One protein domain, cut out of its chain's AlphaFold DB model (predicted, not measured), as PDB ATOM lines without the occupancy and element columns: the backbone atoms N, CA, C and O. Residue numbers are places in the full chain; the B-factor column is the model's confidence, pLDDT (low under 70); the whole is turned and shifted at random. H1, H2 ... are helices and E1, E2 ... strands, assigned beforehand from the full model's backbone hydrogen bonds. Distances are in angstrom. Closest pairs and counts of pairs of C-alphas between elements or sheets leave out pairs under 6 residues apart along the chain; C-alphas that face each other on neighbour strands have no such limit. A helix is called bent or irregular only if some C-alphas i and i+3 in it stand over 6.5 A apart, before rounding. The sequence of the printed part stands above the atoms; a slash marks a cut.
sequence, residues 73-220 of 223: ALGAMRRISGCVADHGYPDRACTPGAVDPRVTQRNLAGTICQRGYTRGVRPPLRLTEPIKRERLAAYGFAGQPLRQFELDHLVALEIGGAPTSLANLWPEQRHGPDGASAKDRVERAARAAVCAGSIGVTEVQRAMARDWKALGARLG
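What this domain is: This is residues 73 to 220 of the 223 residues of an uncharacterized protein of Solirubrobacterales bacterium (UniProt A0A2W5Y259). What does the model look like? The small strand hairpin E1 and E2 and the looped stretch 154 to 168 that joins its strands make the middle, with H3 packed on the hairpin; H4 starts near the hairpin with Ala 180 and runs away from it, paired with the kinked H5, which stays apart from both strands. The short H1 and H2 lie toward one end of the long axis, and residues 73 to 104, with no named element, wind along one side before H1. What is it made of? The 148 printed residues hold H1, H2, H3, E1, E2, H4 and H5 in that order, a mostly helix class with under half of the residues in named elements and one antiparallel sheet, E1 - E2. It is compact, with a radius of gyration of the C-alphas of 14.5 A and spans of 43 by 31 by 28 A.

Where its parts are: Where do the helices before the strands lie? H1, residues 105 to 110, begins at C-alpha 105 (52.350, 213.608, 89.024); H2 is residues 117 to 121, and H3, residues 125 to 138, is 19.4 A long. What follows? E1 is residues 149 to 153, 12.2 A, beginning at C-alpha 149 (70.782, 200.235, 110.991), and E2 is residues 169 to 173, 12.7 A. H4, residues 180 to 195, is 22.1 A long, and H5, residues 201 to 218, 15.1 A, ends at C-alpha 218 (65.017, 224.222, 101.249). Which helices are irregular? H1 is, with C-alphas 106 and 109 8.2 A apart, and H5, with C-alphas 210 and 213 9.0 A apart and a kink of 125 degrees near residue 211.

How they stand to each other: How do the strands pair? The hairpin E1 and E2 is antiparallel at 140 degrees, with N 150 and O 172 at 2.8 A and N 152 and O 170 at 2.9 A, within hydrogen-bond range. What is near it? The closest C-alphas of H3 and E2 are those of Leu 136 and Pro 171, 5.8 A; those of H4 and E2 are Gln 173 and Ala 180, 6.2 A. How do the other helices stand? H4 and H5 touch at Val 186 and Gly 216, their closest C-alphas, 4.9 A, at a steep tilt of 51 degrees, opposite ways. H1 is close to H4 but not clearly touching, its closest C-alphas being those of Leu 108 and Cys 195, 7.1 A, while H2 is apart from H3. Do the helix backbones hold? Every O i to N i+4 pair is within hydrogen-bond range in H2, but 8 of 10 in H3, 10 of 12 in H4, 12 of 14 in H5 and 0 of 2 in H1, where 1 of 3 O i to N i+3 pairs is.

The domain as a whole: How large is it? The two C-alphas farthest apart, those of Arg 106 and Gly 143, are 44.0 A apart. Is anything missing or uncertain? The printed part has no cut, the link E1 to E2 is long, and no printed residue is under 70 in pLDDT.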
ATOM      1  N   ALA A  73      65.510 203.628  87.855       91.81
ATOM      2  CA  ALA A  73      66.734 204.119  88.484       91.81
ATOM      3  C   ALA A  73      66.966 205.609  88.167       91.81
ATOM      4  O   ALA A  73      66.699 206.060  87.053       91.81
ATOM      5  N   LEU A  74      67.448 206.374  89.151       93.81
ATOM      6  CA  LEU A  74      67.840 207.782  88.988       93.81
ATOM      7  C   LEU A  74      69.305 207.937  88.548       93.81
ATOM      8  O   LEU A  74      69.702 209.009  88.096       93.81
ATOM      9  N   GLY A  75      70.085 206.859  88.635       92.12
ATOM     10  CA  GLY A  75      71.443 206.736  88.118       92.12
ATOM     11  C   GLY A  75      71.847 205.266  87.996       92.12
ATOM     12  O   GLY A  75      71.124 204.376  88.443       92.12
ATOM     13  N   ALA A  76      72.998 204.999  87.379       90.38
ATOM     14  CA  ALA A  76      73.504 203.637  87.224       90.38
ATOM     15  C   ALA A  76      74.097 203.112  88.541       90.38
ATOM     16  O   ALA A  76      74.965 203.752  89.135       90.38
ATOM     17  N   MET A  77      73.663 201.926  88.972       94.94
ATOM     18  CA  MET A  77      74.318 201.185  90.050       94.94
ATOM     19  C   MET A  77      75.601 200.566  89.482       94.94
ATOM     20  O   MET A  77      75.557 199.584  88.749       94.94
ATOM     21  N   ARG A  78      76.741 201.202  89.758       96.81
ATOM     22  CA  ARG A  78      78.063 200.851  89.213       96.81
ATOM     23  C   ARG A  78      78.847 199.887  90.101       96.81
ATOM     24  O   ARG A  78      79.827 199.311  89.645       96.81
ATOM     25  N   ARG A  79      78.459 199.750  91.370       96.56
ATOM     26  CA  ARG A  79      79.090 198.866  92.353       96.56
ATOM     27  C   ARG A  79      78.031 198.122  93.155       96.56
ATOM     28  O   ARG A  79      76.975 198.670  93.455       96.56
ATOM     29  N   ILE A  80      78.339 196.879  93.513       95.81
ATOM     30  CA  ILE A  80      77.493 196.034  94.369       95.81
ATOM     31  C   ILE A  80      78.110 195.800  95.757       95.81
ATOM     32  O   ILE A  80      77.386 195.457  96.684       95.81
ATOM     33  N   SER A  81      79.417 196.034  95.909       96.88
ATOM     34  CA  SER A  81      80.206 195.861  97.134       96.88
ATOM     35  C   SER A  81      81.318 196.918  97.222       96.88
ATOM     36  O   SER A  81      81.544 197.671  96.269       96.88
ATOM     37  N   GLY A  82      81.994 196.997  98.376       97.62
ATOM     38  CA  GLY A  82      83.013 198.021  98.634       97.62
ATOM     39  C   GLY A  82      82.420 199.433  98.666       97.62
ATOM     40  O   GLY A  82      83.060 200.389  98.231       97.62
ATOM     41  N   CYS A  83      81.162 199.540  99.088       98.31
ATOM     42  CA  CYS A  83      80.417 200.784  99.200       98.31
ATOM     43  C   CYS A  83      80.841 201.531 100.465       98.31
ATOM     44  O   CYS A  83      81.135 200.906 101.482       98.31
ATOM     45  N   VAL A  84      80.818 202.860 100.421       97.56
ATOM     46  CA  VAL A  84      81.124 203.703 101.583       97.56
ATOM     47  C   VAL A  84      79.918 204.570 101.922       97.56
ATOM     48  O   VAL A  84      79.453 205.349 101.094       97.56
ATOM     49  N   ALA A  85      79.402 204.423 103.142       97.00
ATOM     50  CA  ALA A  85      78.460 205.386 103.696       97.00
ATOM     51  C   ALA A  85      79.247 206.556 104.289       97.00
ATOM     52  O   ALA A  85      80.222 206.337 105.007       97.00
ATOM     53  N   ASP A  86      78.809 207.775 104.008       95.94
ATOM     54  CA  ASP A  86      79.503 208.990 104.424       95.94
ATOM     55  C   ASP A  86      78.506 210.020 104.951       95.94
ATOM     56  O   ASP A  86      77.570 210.391 104.249       95.94
ATOM     57  N   HIS A  87      78.674 210.452 106.205       93.94
ATOM     58  CA  HIS A  87      77.852 211.485 106.852       93.94
ATOM     59  C   HIS A  87      76.338 211.395 106.546       93.94
ATOM     60  O   HIS A  87      75.729 212.373 106.111       93.94
ATOM     61  N   GLY A  88      75.718 210.226 106.726       95.50
ATOM     62  CA  GLY A  88      74.280 210.036 106.463       95.50
ATOM     63  C   GLY A  88      73.896 209.939 104.980       95.50
ATOM     64  O   GLY A  88      72.729 210.104 104.626       95.50
ATOM     65  N   TYR A  89      74.860 209.679 104.096       97.88
ATOM     66  CA  TYR A  89      74.628 209.383 102.687       97.88
ATOM     67  C   TYR A  89      75.100 207.981 102.310       97.88
ATOM     68  O   TYR A  89      76.133 207.522 102.807       97.88
ATOM     69  N   PRO A  90      74.408 207.322 101.366       98.12
ATOM     70  CA  PRO A  90      74.944 206.145 100.716       98.12
ATOM     71  C   PRO A  90      76.001 206.496  99.667       98.12
ATOM     72  O   PRO A  90      76.055 207.598  99.118       98.12
ATOM     73  N   ASP A  91      76.759 205.477  99.281       98.19
ATOM     74  CA  ASP A  91      77.635 205.529  98.125       98.19
ATOM     75  C   ASP A  91      76.800 205.624  96.843       98.19
ATOM     76  O   ASP A  91      76.074 204.689  96.493       98.19
ATOM     77  N   ARG A  92      76.923 206.720  96.090       97.31
ATOM     78  CA  ARG A  92      76.142 206.919  94.854       97.31
ATOM     79  C   ARG A  92      76.418 205.867  93.779       97.31
ATOM     80  O   ARG A  92      75.561 205.639  92.932       97.31
ATOM     81  N   ALA A  93      77.585 205.220  93.794       97.56
ATOM     82  CA  ALA A  93      77.863 204.121  92.873       97.56
ATOM     83  C   ALA A  93      77.115 202.838  93.267       97.56
ATOM     84  O   ALA A  93      76.879 202.002  92.398       97.56
ATOM     85  N   CYS A  94      76.738 202.680  94.538       98.12
ATOM     86  CA  CYS A  94      76.022 201.511  95.042       98.12
ATOM     87  C   CYS A  94      74.517 201.721  95.213       98.12
ATOM     88  O   CYS A  94      73.752 200.776  95.044       98.12
ATOM     89  N   THR A  95      74.093 202.929  95.574       98.50
ATOM     90  CA  THR A  95      72.691 203.295  95.788       98.50
ATOM     91  C   THR A  95      72.444 204.673  95.156       98.50
ATOM     92  O   THR A  95      72.405 205.679  95.857       98.50
ATOM     93  N   PRO A  96      72.318 204.762  93.819       98.06
ATOM     94  CA  PRO A  96      72.058 206.027  93.115       98.06
ATOM     95  C   PRO A  96      70.621 206.560  93.280       98.06
ATOM     96  O   PRO A  96      70.315 207.668  92.840       98.06
ATOM     97  N   GLY A  97      69.726 205.771  93.872       98.44
ATOM     98  CA  GLY A  97      68.298 206.038  94.003       98.44
ATOM     99  C   GLY A  97      67.482 205.392  92.884       98.44
ATOM    100  O   GLY A  97      67.922 205.273  91.738       98.44
ATOM    101  N   ALA A  98      66.255 204.985  93.202       98.69
ATOM    102  CA  ALA A  98      65.279 204.532  92.213       98.69
ATOM    103  C   ALA A  98      63.854 204.867  92.658       98.69
ATOM    104  O   ALA A  98      63.557 204.915  93.849       98.69
ATOM    105  N   VAL A  99      62.965 205.079  91.692       98.69
ATOM    106  CA  VAL A  99      61.572 205.478  91.922       98.69
ATOM    107  C   VAL A  99      60.603 204.409  91.435       98.69
ATOM    108  O   VAL A  99      60.891 203.658  90.499       98.69
ATOM    109  N   ASP A 100      59.441 204.349  92.069       98.12
ATOM    110  CA  ASP A 100      58.340 203.486  91.676       98.12
ATOM    111  C   ASP A 100      57.593 204.110  90.482       98.12
ATOM    112  O   ASP A 100      56.989 205.177  90.632       98.12
ATOM    113  N   PRO A 101      57.590 203.480  89.292       96.44
ATOM    114  CA  PRO A 101      56.904 204.016  88.113       96.44
ATOM    115  C   PRO A 101      55.378 204.097  88.271       96.44
ATOM    116  O   PRO A 101      54.716 204.695  87.420       96.44
ATOM    117  N   ARG A 102      54.805 203.487  89.319       96.19
ATOM    118  CA  ARG A 102      53.383 203.601  89.661       96.19
ATOM    119  C   ARG A 102      53.046 204.955  90.285       96.19
ATOM    120  O   ARG A 102      51.882 205.340  90.252       96.19
ATOM    121  N   VAL A 103      54.028 205.694  90.808       98.12
ATOM    122  CA  VAL A 103      53.834 207.055  91.326       98.12
ATOM    123  C   VAL A 103      54.149 208.065  90.232       98.12
ATOM    124  O   VAL A 103      55.262 208.137  89.713       98.12
ATOM    125  N   THR A 104      53.159 208.875  89.881       98.00
ATOM    126  CA  THR A 104      53.262 209.904  88.848       98.00
ATOM    127  C   THR A 104      52.635 211.201  89.340       98.00
ATOM    128  O   THR A 104      51.782 211.196  90.222       98.00
ATOM    129  N   GLN A 105      52.979 212.322  88.705       98.31
ATOM    130  CA  GLN A 105      52.350 213.608  89.024       98.31
ATOM    131  C   GLN A 105      50.814 213.570  88.882       98.31
ATOM    132  O   GLN A 105      50.111 214.276  89.593       98.31
ATOM    133  N   ARG A 106      50.288 212.730  87.979       98.25
ATOM    134  CA  ARG A 106      48.856 212.659  87.656       98.25
ATOM    135  C   ARG A 106      48.027 211.851  88.657       98.25
ATOM    136  O   ARG A 106      46.814 212.001  88.668       98.25
ATOM    137  N   ASN A 107      48.643 210.998  89.475       98.19
ATOM    138  CA  ASN A 107      47.922 210.090  90.377       98.19
ATOM    139  C   ASN A 107      48.310 210.255  91.853       98.19
ATOM    140  O   ASN A 107      48.120 209.335  92.647       98.19
ATOM    141  N   LEU A 108      48.836 211.420  92.238       98.62
ATOM    142  CA  LEU A 108      49.271 211.689  93.613       98.62
ATOM    143  C   LEU A 108      48.151 211.479  94.642       98.62
ATOM    144  O   LEU A 108      48.389 210.856  95.677       98.62
ATOM    145  N   ALA A 109      46.925 211.907  94.322       98.06
ATOM    146  CA  ALA A 109      45.751 211.753  95.186       98.06
ATOM    147  C   ALA A 109      45.418 210.282  95.516       98.06
ATOM    148  O   ALA A 109      44.959 209.995  96.617       98.06
ATOM    149  N   GLY A 110      45.689 209.357  94.588       97.75
ATOM    150  CA  GLY A 110      45.502 207.912  94.771       97.75
ATOM    151  C   GLY A 110      46.786 207.153  95.120       97.75
ATOM    152  O   GLY A 110      46.797 205.927  95.091       97.75
ATOM    153  N   THR A 111      47.889 207.858  95.377       98.44
ATOM    154  CA  THR A 111      49.179 207.252  95.734       98.44
ATOM    155  C   THR A 111      49.741 207.928  96.979       98.44
ATOM    156  O   THR A 111      49.150 207.829  98.050       98.44
ATOM    157  N   ILE A 112      50.861 208.640  96.870       98.50
ATOM    158  CA  ILE A 112      51.610 209.151  98.018       98.50
ATOM    159  C   ILE A 112      50.822 210.157  98.870       98.50
ATOM    160  O   ILE A 112      51.109 210.300 100.059       98.50
ATOM    161  N   CYS A 113      49.786 210.804  98.331       98.56
ATOM    162  CA  CYS A 113      48.934 211.712  99.103       98.56
ATOM    163  C   CYS A 113      47.776 211.008  99.826       98.56
ATOM    164  O   CYS A 113      47.132 211.619 100.676       98.56
ATOM    165  N   GLN A 114      47.566 209.711  99.595       97.94
ATOM    166  CA  GLN A 114      46.595 208.914 100.336       97.94
ATOM    167  C   GLN A 114      47.146 208.503 101.709       97.94
ATOM    168  O   GLN A 114      48.303 208.095 101.865       97.94
ATOM    169  N   ARG A 115      46.296 208.566 102.742       95.75
ATOM    170  CA  ARG A 115      46.650 208.095 104.086       95.75
ATOM    171  C   ARG A 115      46.994 206.604 104.047       95.75
ATOM    172  O   ARG A 115      46.179 205.782 103.652       95.75
ATOM    173  N   GLY A 116      48.180 206.251 104.539       95.50
ATOM    174  CA  GLY A 116      48.605 204.856 104.667       95.50
ATOM    175  C   GLY A 116      49.223 204.232 103.417       95.50
ATOM    176  O   GLY A 116      49.539 203.048 103.473       95.50
ATOM    177  N   TYR A 117      49.450 204.997 102.342       97.62
ATOM    178  CA  TYR A 117      50.065 204.511 101.100       97.62
ATOM    179  C   TYR A 117      51.312 203.642 101.336       97.62
ATOM    180  O   TYR A 117      51.395 202.517 100.846       97.62
ATOM    181  N   THR A 118      52.250 204.115 102.165       97.06
ATOM    182  CA  THR A 118      53.501 203.396 102.443       97.06
ATOM    183  C   THR A 118      53.293 202.044 103.117       97.06
ATOM    184  O   THR A 118      54.078 201.137 102.865       97.06
ATOM    185  N   ARG A 119      52.221 201.842 103.901       96.31
ATOM    186  CA  ARG A 119      51.893 200.514 104.454       96.31
ATOM    187  C   ARG A 119      51.531 199.507 103.365       96.31
ATOM    188  O   ARG A 119      51.819 198.331 103.531       96.31
ATOM    189  N   GLY A 120      50.914 199.965 102.275       95.88
ATOM    190  CA  GLY A 120      50.527 199.110 101.152       95.88
ATOM    191  C   GLY A 120      51.687 198.740 100.226       95.88
ATOM    192  O   GLY A 120      51.634 197.699  99.580       95.88
ATOM    193  N   VAL A 121      52.738 199.566 100.161       96.88
ATOM    194  CA  VAL A 121      53.891 199.334  99.265       96.88
ATOM    195  C   VAL A 121      55.168 198.890  99.978       96.88
ATOM    196  O   VAL A 121      56.112 198.465  99.310       96.88
ATOM    197  N   ARG A 122      55.230 198.977 101.313       96.75
ATOM    198  CA  ARG A 122      56.390 198.521 102.089       96.75
ATOM    199  C   ARG A 122      56.532 196.999 101.940       96.75
ATOM    200  O   ARG A 122      55.580 196.278 102.242       96.75
ATOM    201  N   PRO A 123      57.698 196.489 101.505       95.62
ATOM    202  CA  PRO A 123      57.877 195.052 101.373       95.62
ATOM    203  C   PRO A 123      57.868 194.347 102.739       95.62
ATOM    204  O   PRO A 123      58.260 194.945 103.744       95.62
ATOM    205  N   PRO A 124      57.444 193.073 102.795       96.75
ATOM    206  CA  PRO A 124      57.413 192.319 104.042       96.75
ATOM    207  C   PRO A 124      58.829 192.010 104.546       96.75
ATOM    208  O   PRO A 124      59.752 191.819 103.750       96.75
ATOM    209  N   LEU A 125      58.979 191.848 105.867       96.19
ATOM    210  CA  LEU A 125      60.277 191.608 106.514       96.19
ATOM    211  C   LEU A 125      61.038 190.403 105.951       96.19
ATOM    212  O   LEU A 125      62.251 190.469 105.796       96.19
ATOM    213  N   ARG A 126      60.327 189.334 105.566       97.00
ATOM    214  CA  ARG A 126      60.926 188.145 104.930       97.00
ATOM    215  C   ARG A 126      61.726 188.467 103.662       97.00
ATOM    216  O   ARG A 126      62.633 187.721 103.321       97.00
ATOM    217  N   LEU A 127      61.378 189.555 102.970       96.38
ATOM    218  CA  LEU A 127      62.106 190.030 101.797       96.38
ATOM    219  C   LEU A 127      63.230 190.994 102.187       96.38
ATOM    220  O   LEU A 127      64.317 190.925 101.626       96.38
ATOM    221  N   THR A 128      62.986 191.896 103.138       97.12
ATOM    222  CA  THR A 128      63.945 192.956 103.478       97.12
ATOM    223  C   THR A 128      65.067 192.504 104.408       97.12
ATOM    224  O   THR A 128      66.154 193.060 104.335       97.12
ATOM    225  N   GLU A 129      64.854 191.512 105.273       97.19
ATOM    226  CA  GLU A 129      65.880 191.018 106.205       97.19
ATOM    227  C   GLU A 129      67.126 190.454 105.492       97.19
ATOM    228  O   GLU A 129      68.237 190.869 105.838       97.19
ATOM    229  N   PRO A 130      66.999 189.580 104.471       97.44
ATOM    230  CA  PRO A 130      68.152 189.134 103.687       97.44
ATOM    231  C   PRO A 130      68.860 190.293 102.977       97.44
ATOM    232  O   PRO A 130      70.081 190.414 103.074       97.44
ATOM    233  N   ILE A 131      68.095 191.201 102.355       97.94
ATOM    234  CA  ILE A 131      68.644 192.382 101.669       97.94
ATOM    235  C   ILE A 131      69.417 193.258 102.659       97.94
ATOM    236  O   ILE A 131      70.506 193.725 102.354       97.94
ATOM    237  N   LYS A 132      68.905 193.458 103.876       98.12
ATOM    238  CA  LYS A 132      69.583 194.255 104.902       98.12
ATOM    239  C   LYS A 132      70.964 193.698 105.233       98.12
ATOM    240  O   LYS A 132      71.917 194.468 105.316       98.12
ATOM    241  N   ARG A 133      71.086 192.379 105.393       98.25
ATOM    242  CA  ARG A 133      72.369 191.710 105.673       98.25
ATOM    243  C   ARG A 133      73.332 191.837 104.497       98.25
ATOM    244  O   ARG A 133      74.492 192.178 104.707       98.25
ATOM    245  N   GLU A 134      72.837 191.635 103.279       97.75
ATOM    246  CA  GLU A 134      73.613 191.824 102.051       97.75
ATOM    247  C   GLU A 134      74.138 193.264 101.940       97.75
ATOM    248  O   GLU A 134      75.333 193.481 101.742       97.75
ATOM    249  N   ARG A 135      73.271 194.265 102.133       98.44
ATOM    250  CA  ARG A 135      73.657 195.680 102.061       98.44
ATOM    251  C   ARG A 135      74.635 196.062 103.167       98.44
ATOM    252  O   ARG A 135      75.583 196.784 102.884       98.44
ATOM    253  N   LEU A 136      74.476 195.554 104.389       98.56
ATOM    254  CA  LEU A 136      75.469 195.756 105.449       98.56
ATOM    255  C   LEU A 136      76.843 195.214 105.045       98.56
ATOM    256  O   LEU A 136      77.830 195.929 105.185       98.56
ATOM    257  N   ALA A 137      76.915 194.004 104.488       98.38
ATOM    258  CA  ALA A 137      78.176 193.455 103.995       98.38
ATOM    259  C   ALA A 137      78.767 194.302 102.854       98.38
ATOM    260  O   ALA A 137      79.954 194.625 102.877       98.38
ATOM    261  N   ALA A 138      77.936 194.737 101.900       98.44
ATOM    262  CA  ALA A 138      78.355 195.586 100.787       98.44
ATOM    263  C   ALA A 138      78.961 196.928 101.234       98.44
ATOM    264  O   ALA A 138      79.862 197.431 100.564       98.44
ATOM    265  N   TYR A 139      78.483 197.481 102.355       98.50
ATOM    266  CA  TYR A 139      78.946 198.736 102.958       98.50
ATOM    267  C   TYR A 139      80.032 198.556 104.035       98.50
ATOM    268  O   TYR A 139      80.368 199.506 104.734       98.50
ATOM    269  N   GLY A 140      80.582 197.347 104.200       97.94
ATOM    270  CA  GLY A 140      81.644 197.090 105.181       97.94
ATOM    271  C   GLY A 140      81.167 197.018 106.638       97.94
ATOM    272  O   GLY A 140      81.981 197.057 107.554       97.94
ATOM    273  N   PHE A 141      79.863 196.867 106.870       97.75
ATOM    274  CA  PHE A 141      79.245 196.735 108.196       97.75
ATOM    275  C   PHE A 141      78.921 195.277 108.565       97.75
ATOM    276  O   PHE A 141      78.068 195.014 109.419       97.75
ATOM    277  N   ALA A 142      79.564 194.304 107.912       96.12
ATOM    278  CA  ALA A 142      79.386 192.890 108.236       96.12
ATOM    279  C   ALA A 142      79.680 192.625 109.726       96.12
ATOM    280  O   ALA A 142      80.644 193.143 110.284       96.12
ATOM    281  N   GLY A 143      78.824 191.837 110.382       93.94
ATOM    282  CA  GLY A 143      78.953 191.505 111.807       93.94
ATOM    283  C   GLY A 143      78.474 192.589 112.781       93.94
ATOM    284  O   GLY A 143      78.329 192.303 113.969       93.94
ATOM    285  N   GLN A 144      78.159 193.803 112.316       96.62
ATOM    286  CA  GLN A 144      77.594 194.827 113.191       96.62
ATOM    287  C   GLN A 144      76.133 194.521 113.567       96.62
ATOM    288  O   GLN A 144      75.403 193.874 112.805       96.62
ATOM    289  N   PRO A 145      75.650 194.991 114.733       96.94
ATOM    290  CA  PRO A 145      74.292 194.692 115.160       96.94
ATOM    291  C   PRO A 145      73.233 195.330 114.252       96.94
ATOM    292  O   PRO A 145      73.131 196.552 114.169       96.94
ATOM    293  N   LEU A 146      72.351 194.510 113.666       95.81
ATOM    294  CA  LEU A 146      71.315 194.961 112.720       95.81
ATOM    295  C   LEU A 146      70.451 196.123 113.228       95.81
ATOM    296  O   LEU A 146      69.989 196.934 112.429       95.81
ATOM    297  N   ARG A 147      70.204 196.197 114.539       95.69
ATOM    298  CA  ARG A 147      69.384 197.243 115.173       95.69
ATOM    299  C   ARG A 147      69.962 198.655 115.020       95.69
ATOM    300  O   ARG A 147      69.195 199.612 115.031       95.69
ATOM    301  N   GLN A 148      71.283 198.771 114.851       96.44
ATOM    302  CA  GLN A 148      71.965 200.053 114.632       96.44
ATOM    303  C   GLN A 148      71.646 200.652 113.259       96.44
ATOM    304  O   GLN A 148      71.870 201.840 113.046       96.44
ATOM    305  N   PHE A 149      71.079 199.845 112.356       97.69
ATOM    306  CA  PHE A 149      70.782 200.235 110.991       97.69
ATOM    307  C   PHE A 149      69.289 200.109 110.668       97.69
ATOM    308  O   PHE A 149      68.566 199.250 111.189       97.69
ATOM    309  N   GLU A 150      68.825 200.948 109.763       97.00
ATOM    310  CA  GLU A 150      67.609 200.790 108.976       97.00
ATOM    311  C   GLU A 150      68.012 200.248 107.598       97.00
ATOM    312  O   GLU A 150      69.039 200.646 107.056       97.00
ATOM    313  N   LEU A 151      67.240 199.318 107.025       98.19
ATOM    314  CA  LEU A 151      67.314 199.141 105.574       98.19
ATOM    315  C   LEU A 151      66.411 200.211 104.980       98.19
ATOM    316  O   LEU A 151      65.189 200.063 105.024       98.19
ATOM    317  N   ASP A 152      67.023 201.271 104.477       97.75
ATOM    318  CA  ASP A 152      66.314 202.490 104.129       97.75
ATOM    319  C   ASP A 152      66.305 202.725 102.620       97.75
ATOM    320  O   ASP A 152      67.148 202.222 101.866       97.75
ATOM    321  N   HIS A 153      65.320 203.498 102.184       98.44
ATOM    322  CA  HIS A 153      65.157 203.961 100.826       98.44
ATOM    323  C   HIS A 153      65.849 205.319 100.658       98.44
ATOM    324  O   HIS A 153      65.495 206.282 101.333       98.44
ATOM    325  N   LEU A 154      66.803 205.443  99.727       98.69
ATOM    326  CA  LEU A 154      67.426 206.744  99.436       98.69
ATOM    327  C   LEU A 154      66.377 207.749  98.936       98.69
ATOM    328  O   LEU A 154      66.300 208.870  99.423       98.69
ATOM    329  N   VAL A 155      65.538 207.341  97.981       98.81
ATOM    330  CA  VAL A 155      64.281 208.028  97.680       98.81
ATOM    331  C   VAL A 155      63.189 207.373  98.507       98.81
ATOM    332  O   VAL A 155      62.862 206.219  98.252       98.81
ATOM    333  N   ALA A 156      62.608 208.099  99.456       98.56
ATOM    334  CA  ALA A 156      61.623 207.551 100.381       98.56
ATOM    335  C   ALA A 156      60.348 207.033  99.700       98.56
ATOM    336  O   ALA A 156      59.857 207.613  98.725       98.56
ATOM    337  N   LEU A 157      59.732 205.994 100.274       98.62
ATOM    338  CA  LEU A 157      58.417 205.501  99.833       98.62
ATOM    339  C   LEU A 157      57.340 206.596  99.879       98.62
ATOM    340  O   LEU A 157      56.445 206.616  99.035       98.62
ATOM    341  N   GLU A 158      57.451 207.528 100.830       98.25
ATOM    342  CA  GLU A 158      56.541 208.668 101.010       98.25
ATOM    343  C   GLU A 158      56.516 209.641  99.825       98.25
ATOM    344  O   GLU A 158      55.551 210.384  99.666       98.25
ATOM    345  N   ILE A 159      57.539 209.606  98.969       98.75
ATOM    346  CA  ILE A 159      57.638 210.404  97.740       98.75
ATOM    347  C   ILE A 159      57.783 209.518  96.493       98.75
ATOM    348  O   ILE A 159      58.221 209.975  95.438       98.75
ATOM    349  N   GLY A 160      57.404 208.242  96.593       98.56
ATOM    350  CA  GLY A 160      57.371 207.310  95.465       98.56
ATOM    351  C   GLY A 160      58.709 206.655  95.140       98.56
ATOM    352  O   GLY A 160      58.985 206.365  93.978       98.56
ATOM    353  N   GLY A 161      59.548 206.421  96.144       98.69
ATOM    354  CA  GLY A 161      60.715 205.555  96.041       98.69
ATOM    355  C   GLY A 161      60.380 204.124  95.636       98.69
ATOM    356  O   GLY A 161      59.323 203.598  95.983       98.69
ATOM    357  N   ALA A 162      61.297 203.472  94.923       98.31
ATOM    358  CA  ALA A 162      61.147 202.070  94.559       98.31
ATOM    359  C   ALA A 162      61.276 201.175  95.807       98.31
ATOM    360  O   ALA A 162      62.290 201.275  96.504       98.31
ATOM    361  N   PRO A 163      60.315 200.269  96.072       97.31
ATOM    362  CA  PRO A 163      60.250 199.562  97.348       97.31
ATOM    363  C   PRO A 163      61.304 198.468  97.530       97.31
ATOM    364  O   PRO A 163      61.736 198.233  98.655       97.31
ATOM    365  N   THR A 164      61.737 197.822  96.447       96.06
ATOM    366  CA  THR A 164      62.631 196.649  96.484       96.06
ATOM    367  C   THR A 164      63.896 196.808  95.640       96.06
ATOM    368  O   THR A 164      64.690 195.880  95.538       96.06
ATOM    369  N   SER A 165      64.102 197.966  95.006       97.38
ATOM    370  CA  SER A 165      65.266 198.175  94.139       97.38
ATOM    371  C   SER A 165      66.539 198.320  94.972       97.38
ATOM    372  O   SER A 165      66.629 199.243  95.776       97.38
ATOM    373  N   LEU A 166      67.554 197.484  94.725       97.25
ATOM    374  CA  LEU A 166      68.868 197.616  95.375       97.25
ATOM    375  C   LEU A 166      69.520 198.979  95.110       97.25
ATOM    376  O   LEU A 166      70.181 199.526  95.988       97.25
ATOM    377  N   ALA A 167      69.246 199.580  93.948       98.19
ATOM    378  CA  ALA A 167      69.690 200.932  93.628       98.19
ATOM    379  C   ALA A 167      69.068 202.001  94.545       98.19
ATOM    380  O   ALA A 167      69.587 203.110  94.611       98.19
ATOM    381  N   ASN A 168      67.979 201.684  95.253       98.69
ATOM    382  CA  ASN A 168      67.328 202.562  96.218       98.69
ATOM    383  C   ASN A 168      67.507 202.109  97.672       98.69
ATOM    384  O   ASN A 168      67.093 202.849  98.549       98.69
ATOM    385  N   LEU A 169      68.093 200.937  97.937       98.44
ATOM    386  CA  LEU A 169      68.191 200.359  99.279       98.44
ATOM    387  C   LEU A 169      69.623 200.426  99.827       98.44
ATOM    388  O   LEU A 169      70.591 200.040  99.158       98.44
ATOM    389  N   TRP A 170      69.775 200.893 101.063       98.56
ATOM    390  CA  TRP A 170      71.074 200.994 101.734       98.56
ATOM    391  C   TRP A 170      70.949 200.850 103.259       98.56
ATOM    392  O   TRP A 170      69.848 201.000 103.792       98.56
ATOM    393  N   PRO A 171      72.038 200.498 103.970       98.19
ATOM    394  CA  PRO A 171      72.024 200.396 105.420       98.19
ATOM    395  C   PRO A 171      72.251 201.785 106.028       98.19
ATOM    396  O   PRO A 171      73.389 202.226 106.189       98.19
ATOM    397  N   GLU A 172      71.169 202.479 106.358       98.12
ATOM    398  CA  GLU A 172      71.217 203.799 106.987       98.12
ATOM    399  C   GLU A 172      71.425 203.656 108.496       98.12
ATOM    400  O   GLU A 172      70.793 202.820 109.142       98.12
ATOM    401  N   GLN A 173      72.312 204.455 109.091       96.94
ATOM    402  CA  GLN A 173      72.474 204.459 110.546       96.94
ATOM    403  C   GLN A 173      71.213 205.018 111.209       96.94
ATOM    404  O   GLN A 173      70.696 206.065 110.825       96.94
ATOM    405  N   ARG A 174      70.715 204.335 112.243       94.75
ATOM    406  CA  ARG A 174      69.477 204.729 112.928       94.75
ATOM    407  C   ARG A 174      69.631 206.020 113.734       94.75
ATOM    408  O   ARG A 174      68.682 206.792 113.844       94.75
ATOM    409  N   HIS A 175      70.804 206.228 114.325       89.31
ATOM    410  CA  HIS A 175      71.071 207.296 115.288       89.31
ATOM    411  C   HIS A 175      72.118 208.283 114.762       89.31
ATOM    412  O   HIS A 175      72.834 207.991 113.809       89.31
ATOM    413  N   GLY A 176      72.221 209.440 115.422       89.75
ATOM    414  CA  GLY A 176      73.137 210.521 115.056       89.75
ATOM    415  C   GLY A 176      72.435 211.699 114.365       89.75
ATOM    416  O   GLY A 176      71.257 211.600 114.017       89.75
ATOM    417  N   PRO A 177      73.143 212.827 114.178       90.00
ATOM    418  CA  PRO A 177      72.570 214.060 113.625       90.00
ATOM    419  C   PRO A 177      72.084 213.910 112.176       90.00
ATOM    420  O   PRO A 177      71.129 214.574 111.780       90.00
ATOM    421  N   ASP A 178      72.704 213.005 111.417       93.19
ATOM    422  CA  ASP A 178      72.364 212.698 110.024       93.19
ATOM    423  C   ASP A 178      71.840 211.251 109.861       93.19
ATOM    424  O   ASP A 178      71.988 210.657 108.797       93.19
ATOM    425  N   GLY A 179      71.281 210.655 110.923       93.81
ATOM    426  CA  GLY A 179      70.699 209.307 110.875       93.81
ATOM    427  C   GLY A 179      69.256 209.272 110.353       93.81
ATOM    428  O   GLY A 179      68.641 210.316 110.115       93.81
ATOM    429  N   ALA A 180      68.678 208.070 110.286       95.50
ATOM    430  CA  ALA A 180      67.341 207.812 109.736       95.50
ATOM    431  C   ALA A 180      66.252 208.748 110.298       95.50
ATOM    432  O   ALA A 180      65.473 209.334 109.552       95.50
ATOM    433  N   SER A 181      66.241 209.006 111.614       92.88
ATOM    434  CA  SER A 181      65.249 209.909 112.227       92.88
ATOM    435  C   SER A 181      65.368 211.379 111.789       92.88
ATOM    436  O   SER A 181      64.399 212.137 111.903       92.88
ATOM    437  N   ALA A 182      66.543 211.820 111.328       95.44
ATOM    438  CA  ALA A 182      66.729 213.143 110.734       95.44
ATOM    439  C   ALA A 182      66.183 213.180 109.304       95.44
ATOM    440  O   ALA A 182      65.408 214.084 108.972       95.44
ATOM    441  N   LYS A 183      66.510 212.166 108.496       96.88
ATOM    442  CA  LYS A 183      65.988 212.016 107.136       96.88
ATOM    443  C   LYS A 183      64.463 211.879 107.124       96.88
ATOM    444  O   LYS A 183      63.812 212.623 106.399       96.88
ATOM    445  N   ASP A 184      63.876 211.109 108.033       96.75
ATOM    446  CA  ASP A 184      62.427 210.988 108.262       96.75
ATOM    447  C   ASP A 184      61.682 212.338 108.334       96.75
ATOM    448  O   ASP A 184      60.556 212.480 107.844       96.75
ATOM    449  N   ARG A 185      62.282 213.359 108.968       96.94
ATOM    450  CA  ARG A 185      61.685 214.707 109.036       96.94
ATOM    451  C   ARG A 185      61.636 215.357 107.655       96.94
ATOM    452  O   ARG A 185      60.632 215.981 107.310       96.94
ATOM    453  N   VAL A 186      62.696 215.184 106.869       98.38
ATOM    454  CA  VAL A 186      62.776 215.657 105.484       98.38
ATOM    455  C   VAL A 186      61.808 214.898 104.586       98.38
ATOM    456  O   VAL A 186      61.135 215.526 103.774       98.38
ATOM    457  N   GLU A 187      61.678 213.582 104.743       98.44
ATOM    458  CA  GLU A 187      60.754 212.756 103.958       98.44
ATOM    459  C   GLU A 187      59.303 213.211 104.119       98.44
ATOM    460  O   GLU A 187      58.613 213.452 103.123       98.44
ATOM    461  N   ARG A 188      58.872 213.441 105.366       98.19
ATOM    462  CA  ARG A 188      57.530 213.958 105.660       98.19
ATOM    463  C   ARG A 188      57.305 215.352 105.082       98.19
ATOM    464  O   ARG A 188      56.247 215.608 104.506       98.19
ATOM    465  N   ALA A 189      58.287 216.249 105.210       98.50
ATOM    466  CA  ALA A 189      58.203 217.594 104.642       98.50
ATOM    467  C   ALA A 189      58.149 217.561 103.105       98.50
ATOM    468  O   ALA A 189      57.352 218.272 102.495       98.50
ATOM    469  N   ALA A 190      58.943 216.694 102.473       98.75
ATOM    470  CA  ALA A 190      58.961 216.518 101.026       98.75
ATOM    471  C   ALA A 190      57.620 215.982 100.516       98.75
ATOM    472  O   ALA A 190      57.074 216.513  99.549       98.75
ATOM    473  N   ARG A 191      57.043 214.986 101.197       98.75
ATOM    474  CA  ARG A 191      55.696 214.489 100.896       98.75
ATOM    475  C   ARG A 191      54.647 215.589 101.037       98.75
ATOM    476  O   ARG A 191      53.821 215.744 100.142       98.75
ATOM    477  N   ALA A 192      54.685 216.364 102.122       98.69
ATOM    478  CA  ALA A 192      53.754 217.469 102.336       98.69
ATOM    479  C   ALA A 192      53.842 218.513 101.211       98.69
ATOM    480  O   ALA A 192      52.816 218.884 100.647       98.69
ATOM    481  N   ALA A 193      55.053 218.914 100.823       98.75
ATOM    482  CA  ALA A 193      55.271 219.873  99.744       98.75
ATOM    483  C   ALA A 193      54.778 219.352  98.381       98.75
ATOM    484  O   ALA A 193      54.178 220.108  97.616       98.75
ATOM    485  N   VAL A 194      54.975 218.060  98.082       98.81
ATOM    486  CA  VAL A 194      54.443 217.440  96.854       98.81
ATOM    487  C   VAL A 194      52.916 217.402  96.870       98.81
ATOM    488  O   VAL A 194      52.282 217.759  95.880       98.81
ATOM    489  N   CYS A 195      52.312 217.006  97.989       98.62
ATOM    490  CA  CYS A 195      50.857 216.919  98.109       98.62
ATOM    491  C   CYS A 195      50.162 218.285  98.158       98.62
ATOM    492  O   CYS A 195      49.005 218.382  97.765       98.62
ATOM    493  N   ALA A 196      50.870 219.336  98.579       98.44
ATOM    494  CA  ALA A 196      50.421 220.722  98.473       98.44
ATOM    495  C   ALA A 196      50.608 221.313  97.060       98.44
ATOM    496  O   ALA A 196      50.171 222.431  96.801       98.44
ATOM    497  N   GLY A 197      51.273 220.598  96.146       98.19
ATOM    498  CA  GLY A 197      51.568 221.078  94.794       98.19
ATOM    499  C   GLY A 197      52.691 222.118  94.718       98.19
ATOM    500  O   GLY A 197      52.959 222.635  93.639       98.19
ATOM    501  N   SER A 198      53.378 222.408  95.828       98.06
ATOM    502  CA  SER A 198      54.472 223.388  95.883       98.06
ATOM    503  C   SER A 198      55.744 222.907  95.178       98.06
ATOM    504  O   SER A 198      56.606 223.712  94.839       98.06
ATOM    505  N   ILE A 199      55.878 221.596  94.970       98.25
ATOM    506  CA  ILE A 199      56.981 220.982  94.232       98.25
ATOM    507  C   ILE A 199      56.513 219.728  93.490       98.25
ATOM    508  O   ILE A 199      55.728 218.934  94.007       98.25
ATOM    509  N   GLY A 200      57.010 219.519  92.271       98.56
ATOM    510  CA  GLY A 200      56.699 218.320  91.493       98.56
ATOM    511  C   GLY A 200      57.357 217.062  92.068       98.56
ATOM    512  O   GLY A 200      58.508 217.094  92.511       98.56
ATOM    513  N   VAL A 201      56.676 215.913  91.991       98.75
ATOM    514  CA  VAL A 201      57.180 214.650  92.572       98.75
ATOM    515  C   VAL A 201      58.530 214.231  91.976       98.75
ATOM    516  O   VAL A 201      59.447 213.865  92.705       98.75
ATOM    517  N   THR A 202      58.709 214.378  90.660       98.50
ATOM    518  CA  THR A 202      59.972 214.057  89.970       98.50
ATOM    519  C   THR A 202      61.121 214.969  90.410       98.50
ATOM    520  O   THR A 202      62.285 214.565  90.398       98.50
ATOM    521  N   GLU A 203      60.829 216.220  90.762       98.62
ATOM    522  CA  GLU A 203      61.838 217.143  91.278       98.62
ATOM    523  C   GLU A 203      62.249 216.752  92.699       98.62
ATOM    524  O   GLU A 203      63.440 216.589  92.956       98.62
ATOM    525  N   VAL A 204      61.279 216.512  93.588       98.62
ATOM    526  CA  VAL A 204      61.547 216.078  94.968       98.62
ATOM    527  C   VAL A 204      62.322 214.761  95.012       98.62
ATOM    528  O   VAL A 204      63.276 214.652  95.775       98.62
ATOM    529  N   GLN A 205      61.982 213.787  94.163       98.88
ATOM    530  CA  GLN A 205      62.690 212.503  94.081       98.88
ATOM    531  C   GLN A 205      64.167 212.685  93.710       98.88
ATOM    532  O   GLN A 205      65.045 212.084  94.330       98.88
ATOM    533  N   ARG A 206      64.456 213.543  92.722       98.69
ATOM    534  CA  ARG A 206      65.832 213.858  92.310       98.69
ATOM    535  C   ARG A 206      66.584 214.633  93.388       98.69
ATOM    536  O   ARG A 206      67.748 214.335  93.638       98.69
ATOM    537  N   ALA A 207      65.927 215.595  94.034       98.69
ATOM    538  CA  ALA A 207      66.519 216.361  95.124       98.69
ATOM    539  C   ALA A 207      66.865 215.462  96.322       98.69
ATOM    540  O   ALA A 207      67.977 215.552  96.830       98.69
ATOM    541  N   MET A 208      65.965 214.548  96.702       98.75
ATOM    542  CA  MET A 208      66.186 213.577  97.777       98.75
ATOM    543  C   MET A 208      67.394 212.678  97.482       98.75
ATOM    544  O   MET A 208      68.297 212.576  98.306       98.75
ATOM    545  N   ALA A 209      67.445 212.077  96.287       98.50
ATOM    546  CA  ALA A 209      68.542 211.185  95.907       98.50
ATOM    547  C   ALA A 209      69.897 211.894  95.804       98.50
ATOM    548  O   ALA A 209      70.943 211.297  96.053       98.50
ATOM    549  N   ARG A 210      69.891 213.171  95.411       97.94
ATOM    550  CA  ARG A 210      71.109 213.973  95.306       97.94
ATOM    551  C   ARG A 210      71.607 214.400  96.681       97.94
ATOM    552  O   ARG A 210      72.788 214.228  96.969       97.94
ATOM    553  N   ASP A 211      70.741 215.029  97.463       98.00
ATOM    554  CA  ASP A 211      71.102 215.719  98.696       98.00
ATOM    555  C   ASP A 211      69.837 215.962  99.538       98.00
ATOM    556  O   ASP A 211      69.222 217.035  99.507       98.00
ATOM    557  N   TRP A 212      69.412 214.935 100.280       97.88
ATOM    558  CA  TRP A 212      68.251 215.025 101.169       97.88
ATOM    559  C   TRP A 212      68.425 216.115 102.236       97.88
ATOM    560  O   TRP A 212      67.470 216.762 102.661       97.88
ATOM    561  N   LYS A 213      69.664 216.388 102.628       97.62
ATOM    562  CA  LYS A 213      70.046 217.394 103.611       97.62
ATOM    563  C   LYS A 213      69.785 218.820 103.116       97.62
ATOM    564  O   LYS A 213      69.206 219.619 103.857       97.62
ATOM    565  N   ALA A 214      70.154 219.128 101.877       98.06
ATOM    566  CA  ALA A 214      69.852 220.387 101.203       98.06
ATOM    567  C   ALA A 214      68.364 220.501 100.851       98.06
ATOM    568  O   ALA A 214      67.789 221.584 100.962       98.06
ATOM    569  N   LEU A 215      67.711 219.388 100.485       98.44
ATOM    570  CA  LEU A 215      66.257 219.353 100.327       98.44
ATOM    571  C   LEU A 215      65.559 219.753 101.634       98.44
ATOM    572  O   LEU A 215      64.676 220.604 101.607       98.44
ATOM    573  N   GLY A 216      65.988 219.196 102.768       98.00
ATOM    574  CA  GLY A 216      65.480 219.552 104.091       98.00
ATOM    575  C   GLY A 216      65.632 221.039 104.398       98.00
ATOM    576  O   GLY A 216      64.655 221.678 104.782       98.00
ATOM    577  N   ALA A 217      66.814 221.609 104.145       97.88
ATOM    578  CA  ALA A 217      67.056 223.042 104.319       97.88
ATOM    579  C   ALA A 217      66.122 223.898 103.446       97.88
ATOM    580  O   ALA A 217      65.501 224.834 103.946       97.88
ATOM    581  N   ARG A 218      65.944 223.537 102.167       98.00
ATOM    582  CA  ARG A 218      65.017 224.222 101.249       98.00
ATOM    583  C   ARG A 218      63.558 224.151 101.712       98.00
ATOM    584  O   ARG A 218      62.794 225.072 101.456       98.00
ATOM    585  N   LEU A 219      63.177 223.063 102.378       97.81
ATOM    586  CA  LEU A 219      61.834 222.849 102.922       97.81
ATOM    587  C   LEU A 219      61.662 223.393 104.353       97.81
ATOM    588  O   LEU A 219      60.615 223.180 104.958       97.81
ATOM    589  N   GLY A 220      62.671 224.069 104.914       97.19
ATOM    590  CA  GLY A 220      62.606 224.651 106.259       97.19
ATOM    591  C   GLY A 220      62.677 223.633 107.404       97.19
ATOM    592  O   GLY A 220      62.293 223.944 108.533       97.19
TER     593      GLY A 220